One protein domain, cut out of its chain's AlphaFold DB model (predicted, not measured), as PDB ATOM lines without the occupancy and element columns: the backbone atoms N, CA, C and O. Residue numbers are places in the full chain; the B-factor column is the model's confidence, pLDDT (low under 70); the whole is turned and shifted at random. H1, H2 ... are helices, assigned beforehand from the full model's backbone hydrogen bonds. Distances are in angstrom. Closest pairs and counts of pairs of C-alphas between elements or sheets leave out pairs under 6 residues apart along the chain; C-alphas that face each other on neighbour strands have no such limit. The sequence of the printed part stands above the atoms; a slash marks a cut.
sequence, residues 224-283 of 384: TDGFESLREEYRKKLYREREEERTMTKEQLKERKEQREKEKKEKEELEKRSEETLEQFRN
ATOM      1  N   THR A 224      63.599 -25.449   5.563       62.75
ATOM      2  CA  THR A 224      63.332 -25.365   4.135       62.75
ATOM      3  C   THR A 224      62.510 -24.099   3.937       62.75
ATOM      4  O   THR A 224      61.337 -24.076   4.314       62.75
ATOM      5  N   ASP A 225      63.118 -23.060   3.368       69.88
ATOM      6  CA  ASP A 225      62.531 -21.717   3.217       69.88
ATOM      7  C   ASP A 225      61.121 -21.718   2.581       69.88
ATOM      8  O   ASP A 225      60.294 -20.851   2.860       69.88
ATOM      9  N   GLY A 226      60.781 -22.743   1.787       78.38
ATOM     10  CA  GLY A 226      59.446 -22.901   1.197       78.38
ATOM     11  C   GLY A 226      58.325 -23.268   2.183       78.38
ATOM     12  O   GLY A 226      57.178 -22.872   1.979       78.38
ATOM     13  N   PHE A 227      58.623 -23.998   3.262       74.00
ATOM     14  CA  PHE A 227      57.602 -24.397   4.239       74.00
ATOM     15  C   PHE A 227      57.239 -23.266   5.199       74.00
ATOM     16  O   PHE A 227      56.072 -23.151   5.579       74.00
ATOM     17  N   GLU A 228      58.204 -22.418   5.555       83.94
ATOM     18  CA  GLU A 228      57.935 -21.253   6.398       83.94
ATOM     19  C   GLU A 228      57.084 -20.226   5.644       83.94
ATOM     20  O   GLU A 228      56.109 -19.719   6.191       83.94
ATOM     21  N   SER A 229      57.343 -20.041   4.343       87.62
ATOM     22  CA  SER A 229      56.508 -19.211   3.464       87.62
ATOM     23  C   SER A 229      55.049 -19.695   3.407       87.62
ATOM     24  O   SER A 229      54.123 -18.914   3.628       87.62
ATOM     25  N   LEU A 230      54.823 -21.002   3.218       86.88
ATOM     26  CA  LEU A 230      53.470 -21.577   3.215       86.88
ATOM     27  C   LEU A 230      52.778 -21.441   4.584       86.88
ATOM     28  O   LEU A 230      51.573 -21.184   4.662       86.88
ATOM     29  N   ARG A 231      53.533 -21.601   5.679       85.25
ATOM     30  CA  ARG A 231      53.032 -21.432   7.052       85.25
ATOM     31  C   ARG A 231      52.630 -19.981   7.314       85.25
ATOM     32  O   ARG A 231      51.546 -19.737   7.847       85.25
ATOM     33  N   GLU A 232      53.465 -19.024   6.918       91.00
ATOM     34  CA  GLU A 232      53.160 -17.598   7.001       91.00
ATOM     35  C   GLU A 232      51.941 -17.221   6.163       91.00
ATOM     36  O   GLU A 232      51.092 -16.464   6.631       91.00
ATOM     37  N   GLU A 233      51.822 -17.747   4.944       93.94
ATOM     38  CA  GLU A 233      50.673 -17.483   4.078       93.94
ATOM     39  C   GLU A 233      49.375 -17.994   4.714       93.94
ATOM     40  O   GLU A 233      48.369 -17.277   4.754       93.94
ATOM     41  N   TYR A 234      49.409 -19.194   5.300       89.81
ATOM     42  CA  TYR A 234      48.270 -19.754   6.021       89.81
ATOM     43  C   TYR A 234      47.897 -18.918   7.254       89.81
ATOM     44  O   TYR A 234      46.719 -18.609   7.451       89.81
ATOM     45  N   ARG A 235      48.885 -18.473   8.045       92.44
ATOM     46  CA  ARG A 235      48.660 -17.543   9.167       92.44
ATOM     47  C   ARG A 235      48.039 -16.233   8.676       92.44
ATOM     48  O   ARG A 235      46.991 -15.834   9.178       92.44
ATOM     49  N   LYS A 236      48.609 -15.602   7.642       95.69
ATOM     50  CA  LYS A 236      48.084 -14.365   7.023       95.69
ATOM     51  C   LYS A 236      46.648 -14.536   6.524       95.69
ATOM     52  O   LYS A 236      45.860 -13.596   6.603       95.69
ATOM     53  N   LYS A 237      46.292 -15.716   6.011       94.44
ATOM     54  CA  LYS A 237      44.921 -16.037   5.597       94.44
ATOM     55  C   LYS A 237      43.967 -16.109   6.792       94.44
ATOM     56  O   LYS A 237      42.908 -15.494   6.736       94.44
ATOM     57  N   LEU A 238      44.355 -16.788   7.874       91.81
ATOM     58  CA  LEU A 238      43.551 -16.869   9.100       91.81
ATOM     59  C   LEU A 238      43.347 -15.496   9.758       91.81
ATOM     60  O   LEU A 238      42.247 -15.198  10.221       91.81
ATOM     61  N   TYR A 239      44.384 -14.655   9.781       93.62
ATOM     62  CA  TYR A 239      44.286 -13.294  10.311       93.62
ATOM     63  C   TYR A 239      43.325 -12.429   9.487       93.62
ATOM     64  O   TYR A 239      42.418 -11.832  10.067       93.62
ATOM     65  N   ARG A 240      43.444 -12.435   8.151       95.50
ATOM     66  CA  ARG A 240      42.507 -11.721   7.261       95.50
ATOM     67  C   ARG A 240      41.068 -12.196   7.430       95.50
ATOM     68  O   ARG A 240      40.169 -11.383   7.602       95.50
ATOM     69  N   GLU A 241      40.857 -13.507   7.465       92.81
ATOM     70  CA  GLU A 241      39.528 -14.090   7.665       92.81
ATOM     71  C   GLU A 241      38.910 -13.675   9.010       92.81
ATOM     72  O   GLU A 241      37.713 -13.399   9.086       92.81
ATOM     73  N   ARG A 242      39.719 -13.558  10.071       93.25
ATOM     74  CA  ARG A 242      39.267 -13.078  11.383       93.25
ATOM     75  C   ARG A 242      38.936 -11.585  11.380       93.25
ATOM     76  O   ARG A 242      37.974 -11.188  12.034       93.25
ATOM     77  N   GLU A 243      39.724 -10.758  10.699       95.94
ATOM     78  CA  GLU A 243      39.435  -9.324  10.566       95.94
ATOM     79  C   GLU A 243      38.155  -9.080   9.765       95.94
ATOM     80  O   GLU A 243      37.305  -8.311  10.209       95.94
ATOM     81  N   GLU A 244      37.951  -9.811   8.668       95.06
ATOM     82  CA  GLU A 244      36.682  -9.815   7.931       95.06
ATOM     83  C   GLU A 244      35.509 -10.240   8.828       95.06
ATOM     84  O   GLU A 244      34.447  -9.622   8.810       95.06
ATOM     85  N   GLU A 245      35.678 -11.279   9.655       93.06
ATOM     86  CA  GLU A 245      34.633 -11.713  10.594       93.06
ATOM     87  C   GLU A 245      34.307 -10.668  11.671       93.06
ATOM     88  O   GLU A 245      33.178 -10.647  12.163       93.06
ATOM     89  N   ARG A 246      35.252  -9.785  12.023       94.62
ATOM     90  CA  ARG A 246      35.025  -8.675  12.965       94.62
ATOM     91  C   ARG A 246      34.293  -7.498  12.326       94.62
ATOM     92  O   ARG A 246      33.568  -6.806  13.036       94.62
ATOM     93  N   THR A 247      34.490  -7.259  11.031       97.38
ATOM     94  CA  THR A 247      33.854  -6.145  10.309       97.38
ATOM     95  C   THR A 247      32.479  -6.508   9.744       97.38
ATOM     96  O   THR A 247      31.665  -5.614   9.517       97.38
ATOM     97  N   MET A 248      32.180  -7.799   9.565       95.88
ATOM     98  CA  MET A 248      30.873  -8.262   9.094       95.88
ATOM     99  C   MET A 248      29.753  -8.052  10.119       95.88
ATOM    100  O   MET A 248      29.903  -8.274  11.324       95.88
ATOM    101  N   THR A 249      28.567  -7.698   9.621       97.88
ATOM    102  CA  THR A 249      27.361  -7.636  10.455       97.88
ATOM    103  C   THR A 249      26.934  -9.038  10.903       97.88
ATOM    104  O   THR A 249      27.298 -10.058  10.311       97.88
ATOM    105  N   LYS A 250      26.106  -9.126  11.953       96.75
ATOM    106  CA  LYS A 250      25.597 -10.420  12.452       96.75
ATOM    107  C   LYS A 250      24.837 -11.214  11.384       96.75
ATOM    108  O   LYS A 250      24.874 -12.444  11.416       96.75
ATOM    109  N   GLU A 251      24.154 -10.527  10.470       97.25
ATOM    110  CA  GLU A 251      23.423 -11.151   9.362       97.25
ATOM    111  C   GLU A 251      24.382 -11.727   8.318       97.25
ATOM    112  O   GLU A 251      24.289 -12.914   8.013       97.25
ATOM    113  N   GLN A 252      25.386 -10.952   7.895       97.06
ATOM    114  CA  GLN A 252      26.440 -11.423   6.988       97.06
ATOM    115  C   GLN A 252      27.215 -12.609   7.576       97.06
ATOM    116  O   GLN A 252      27.496 -13.590   6.890       97.06
ATOM    117  N   LEU A 253      27.508 -12.578   8.881       95.75
ATOM    118  CA  LEU A 253      28.182 -13.684   9.559       95.75
ATOM    119  C   LEU A 253      27.322 -14.959   9.579       95.75
ATOM    120  O   LEU A 253      27.853 -16.070   9.517       95.75
ATOM    121  N   LYS A 254      25.996 -14.819   9.694       97.25
ATOM    122  CA  LYS A 254      25.063 -15.950   9.637       97.25
ATOM    123  C   LYS A 254      25.018 -16.543   8.227       97.25
ATOM    124  O   LYS A 254      25.123 -17.760   8.099       97.25
ATOM    125  N   GLU A 255      24.936 -15.698   7.206       97.94
ATOM    126  CA  GLU A 255      24.943 -16.105   5.799       97.94
ATOM    127  C   GLU A 255      26.251 -16.817   5.415       97.94
ATOM    128  O   GLU A 255      26.215 -17.946   4.925       97.94
ATOM    129  N   ARG A 256      27.418 -16.250   5.765       95.94
ATOM    130  CA  ARG A 256      28.733 -16.876   5.512       95.94
ATOM    131  C   ARG A 256      28.875 -18.236   6.201       95.94
ATOM    132  O   ARG A 256      29.483 -19.153   5.650       95.94
ATOM    133  N   LYS A 257      28.310 -18.405   7.402       95.62
ATOM    134  CA  LYS A 257      28.288 -19.705   8.097       95.62
ATOM    135  C   LYS A 257      27.410 -20.727   7.381       95.62
ATOM    136  O   LYS A 257      27.823 -21.877   7.257       95.62
ATOM    137  N   GLU A 258      26.239 -20.317   6.901       97.75
ATOM    138  CA  GLU A 258      25.364 -21.188   6.114       97.75
ATOM    139  C   GLU A 258      26.035 -21.605   4.797       97.75
ATOM    140  O   GLU A 258      25.987 -22.778   4.426       97.75
ATOM    141  N   GLN A 259      26.734 -20.680   4.135       97.44
ATOM    142  CA  GLN A 259      27.499 -20.966   2.924       97.44
ATOM    143  C   GLN A 259      28.631 -21.972   3.178       97.44
ATOM    144  O   GLN A 259      28.715 -22.973   2.469       97.44
ATOM    145  N   ARG A 260      29.431 -21.798   4.242       94.44
ATOM    146  CA  ARG A 260      30.465 -22.782   4.630       94.44
ATOM    147  C   ARG A 260      29.877 -24.166   4.930       94.44
ATOM    148  O   ARG A 260      30.514 -25.178   4.647       94.44
ATOM    149  N   GLU A 261      28.676 -24.244   5.510       97.06
ATOM    150  CA  GLU A 261      27.995 -25.532   5.707       97.06
ATOM    151  C   GLU A 261      27.520 -26.158   4.389       97.06
ATOM    152  O   GLU A 261      27.610 -27.380   4.247       97.06
ATOM    153  N   LYS A 262      27.046 -25.355   3.428       97.94
ATOM    154  CA  LYS A 262      26.680 -25.825   2.081       97.94
ATOM    155  C   LYS A 262      27.902 -26.352   1.326       97.94
ATOM    156  O   LYS A 262      27.875 -27.502   0.903       97.94
ATOM    157  N   GLU A 263      28.994 -25.590   1.279       96.31
ATOM    158  CA  GLU A 263      30.258 -26.010   0.647       96.31
ATOM    159  C   GLU A 263      30.820 -27.286   1.286       96.31
ATOM    160  O   GLU A 263      31.309 -28.185   0.604       96.31
ATOM    161  N   LYS A 264      30.721 -27.411   2.616       96.00
ATOM    162  CA  LYS A 264      31.146 -28.625   3.316       96.00
ATOM    163  C   LYS A 264      30.306 -29.843   2.917       96.00
ATOM    164  O   LYS A 264      30.874 -30.918   2.742       96.00
ATOM    165  N   LYS A 265      28.984 -29.687   2.788       97.88
ATOM    166  CA  LYS A 265      28.085 -30.763   2.340       97.88
ATOM    167  C   LYS A 265      28.356 -31.152   0.889       97.88
ATOM    168  O   LYS A 265      28.448 -32.340   0.611       97.88
ATOM    169  N   GLU A 266      28.549 -30.175   0.008       97.75
ATOM    170  CA  GLU A 266      28.892 -30.410  -1.399       97.75
ATOM    171  C   GLU A 266      30.229 -31.146  -1.532       97.75
ATOM    172  O   GLU A 266      30.336 -32.129  -2.263       97.75
ATOM    173  N   LYS A 267      31.242 -30.746  -0.757       96.56
ATOM    174  CA  LYS A 267      32.533 -31.439  -0.730       96.56
ATOM    175  C   LYS A 267      32.408 -32.880  -0.229       96.56
ATOM    176  O   LYS A 267      33.045 -33.765  -0.790       96.56
ATOM    177  N   GLU A 268      31.591 -33.123   0.797       97.38
ATOM    178  CA  GLU A 268      31.316 -34.476   1.303       97.38
ATOM    179  C   GLU A 268      30.555 -35.327   0.269       97.38
ATOM    180  O   GLU A 268      30.802 -36.525   0.144       97.38
ATOM    181  N   GLU A 269      29.642 -34.727  -0.496       97.88
ATOM    182  CA  GLU A 269      28.920 -35.399  -1.579       97.88
ATOM    183  C   GLU A 269      29.837 -35.734  -2.760       97.88
ATOM    184  O   GLU A 269      29.808 -36.859  -3.258       97.88
ATOM    185  N   LEU A 270      30.708 -34.805  -3.165       97.25
ATOM    186  CA  LEU A 270      31.739 -35.049  -4.174       97.25
ATOM    187  C   LEU A 270      32.703 -36.153  -3.736       97.25
ATOM    188  O   LEU A 270      33.056 -37.014  -4.541       97.25
ATOM    189  N   GLU A 271      33.095 -36.164  -2.461       96.44
ATOM    190  CA  GLU A 271      33.922 -37.228  -1.898       96.44
ATOM    191  C   GLU A 271      33.190 -38.575  -1.981       96.44
ATOM    192  O   GLU A 271      33.734 -39.514  -2.565       96.44
ATOM    193  N   LYS A 272      31.924 -38.655  -1.548       97.81
ATOM    194  CA  LYS A 272      31.092 -39.867  -1.683       97.81
ATOM    195  C   LYS A 272      30.951 -40.325  -3.134       97.81
ATOM    196  O   LYS A 272      31.130 -41.506  -3.413       97.81
ATOM    197  N   ARG A 273      30.697 -39.405  -4.067       97.00
ATOM    198  CA  ARG A 273      30.586 -39.707  -5.501       97.00
ATOM    199  C   ARG A 273      31.908 -40.213  -6.082       97.00
ATOM    200  O   ARG A 273      31.916 -41.109  -6.929       97.00
ATOM    201  N   SER A 274      33.033 -39.670  -5.621       96.06
ATOM    202  CA  SER A 274      34.359 -40.152  -6.013       96.06
ATOM    203  C   SER A 274      34.644 -41.551  -5.455       96.06
ATOM    204  O   SER A 274      35.200 -42.393  -6.164       96.06
ATOM    205  N   GLU A 275      34.208 -41.839  -4.225       95.81
ATOM    206  CA  GLU A 275      34.321 -43.164  -3.611       95.81
ATOM    207  C   GLU A 275      33.430 -44.195  -4.311       95.81
ATOM    208  O   GLU A 275      33.887 -45.309  -4.565       95.81
ATOM    209  N   GLU A 276      32.208 -43.817  -4.686       95.81
ATOM    210  CA  GLU A 276      31.283 -44.663  -5.442       95.81
ATOM    211  C   GLU A 276      31.841 -44.992  -6.830       95.81
ATOM    212  O   GLU A 276      31.901 -46.160  -7.212       95.81
ATOM    213  N   THR A 277      32.356 -43.992  -7.554       93.62
ATOM    214  CA  THR A 277      33.042 -44.203  -8.842       93.62
ATOM    215  C   THR A 277      34.233 -45.161  -8.687       93.62
ATOM    216  O   THR A 277      34.433 -46.070  -9.497       93.62
ATOM    217  N   LEU A 278      35.019 -45.005  -7.616       93.06
ATOM    218  CA  LEU A 278      36.145 -45.892  -7.314       93.06
ATOM    219  C   LEU A 278      35.682 -47.323  -6.987       93.06
ATOM    220  O   LEU A 278      36.387 -48.289  -7.290       93.06
ATOM    221  N   GLU A 279      34.522 -47.479  -6.350       93.56
ATOM    222  CA  GLU A 279      33.926 -48.776  -6.035       93.56
ATOM    223  C   GLU A 279      33.357 -49.466  -7.281       93.56
ATOM    224  O   GLU A 279      33.642 -50.645  -7.496       93.56
ATOM    225  N   GLN A 280      32.673 -48.731  -8.162       92.12
ATOM    226  CA  GLN A 280      32.229 -49.226  -9.471       92.12
ATOM    227  C   GLN A 280      33.411 -49.711 -10.321       92.12
ATOM    228  O   GLN A 280      33.354 -50.798 -10.903       92.12
ATOM    229  N   PHE A 281      34.520 -48.958 -10.323       90.62
ATOM    230  CA  PHE A 281      35.757 -49.365 -10.992       90.62
ATOM    231  C   PHE A 281      36.323 -50.667 -10.405       90.62
ATOM    232  O   PHE A 281      36.704 -51.576 -11.139       90.62
ATOM    233  N   ARG A 282      36.341 -50.803  -9.071       89.00
ATOM    234  CA  ARG A 282      36.834 -52.017  -8.396       89.00
ATOM    235  C   ARG A 282      35.970 -53.248  -8.642       89.00
ATOM    236  O   ARG A 282      36.510 -54.352  -8.652       89.00
ATOM    237  N   ASN A 283      34.666 -53.068  -8.802       93.69
ATOM    238  CA  ASN A 283      33.730 -54.166  -9.021       93.69
ATOM    239  C   ASN A 283      33.664 -54.600 -10.494       93.69
ATOM    240  O   ASN A 283      32.950 -55.547 -10.811       93.69
TER     241      ASN A 283
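This is residues 224 to 283 of the 384 residues of an uncharacterized protein of Pristionchus pacificus (UniProt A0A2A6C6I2). Two long straight helices, H1 and then the longer H2, meet near one end of each and open out as a flat V, with the corner at residues 248 and 249. Away from that corner both arms stand free, residues 224 to 243 and residues 257 to 283. The printed part has 60 residues, its class is all helix, and there is no named strand. It is extended, with a radius of gyration of the C-alphas of 17.9 A, and spans 51 by 42 by 5 A.

H1, residues 225 to 247, begins at C-alpha 225 (62.531, -21.717, 3.217) and is 33.4 A long. H2, residues 250 to 282, is 47.9 A long and ends at C-alpha 282 (36.834, -52.017, -8.396).

H1 and H2 are close but not clearly touching; their closest C-alphas, those of Glu 245 and Leu 253, are 6.8 A apart. They run opposite ways at a steep tilt of 45 degrees. In H1 and H2 every O i to N i+4 pair is within hydrogen-bond range.

The two C-alphas farthest apart, those of Thr 247 and Asn 283, are 51.8 A apart. The printed part has no cut, and the link from H1 to H2 is tight. The mean pLDDT of the printed part is 93.0, with residues 224 to 225 under 70.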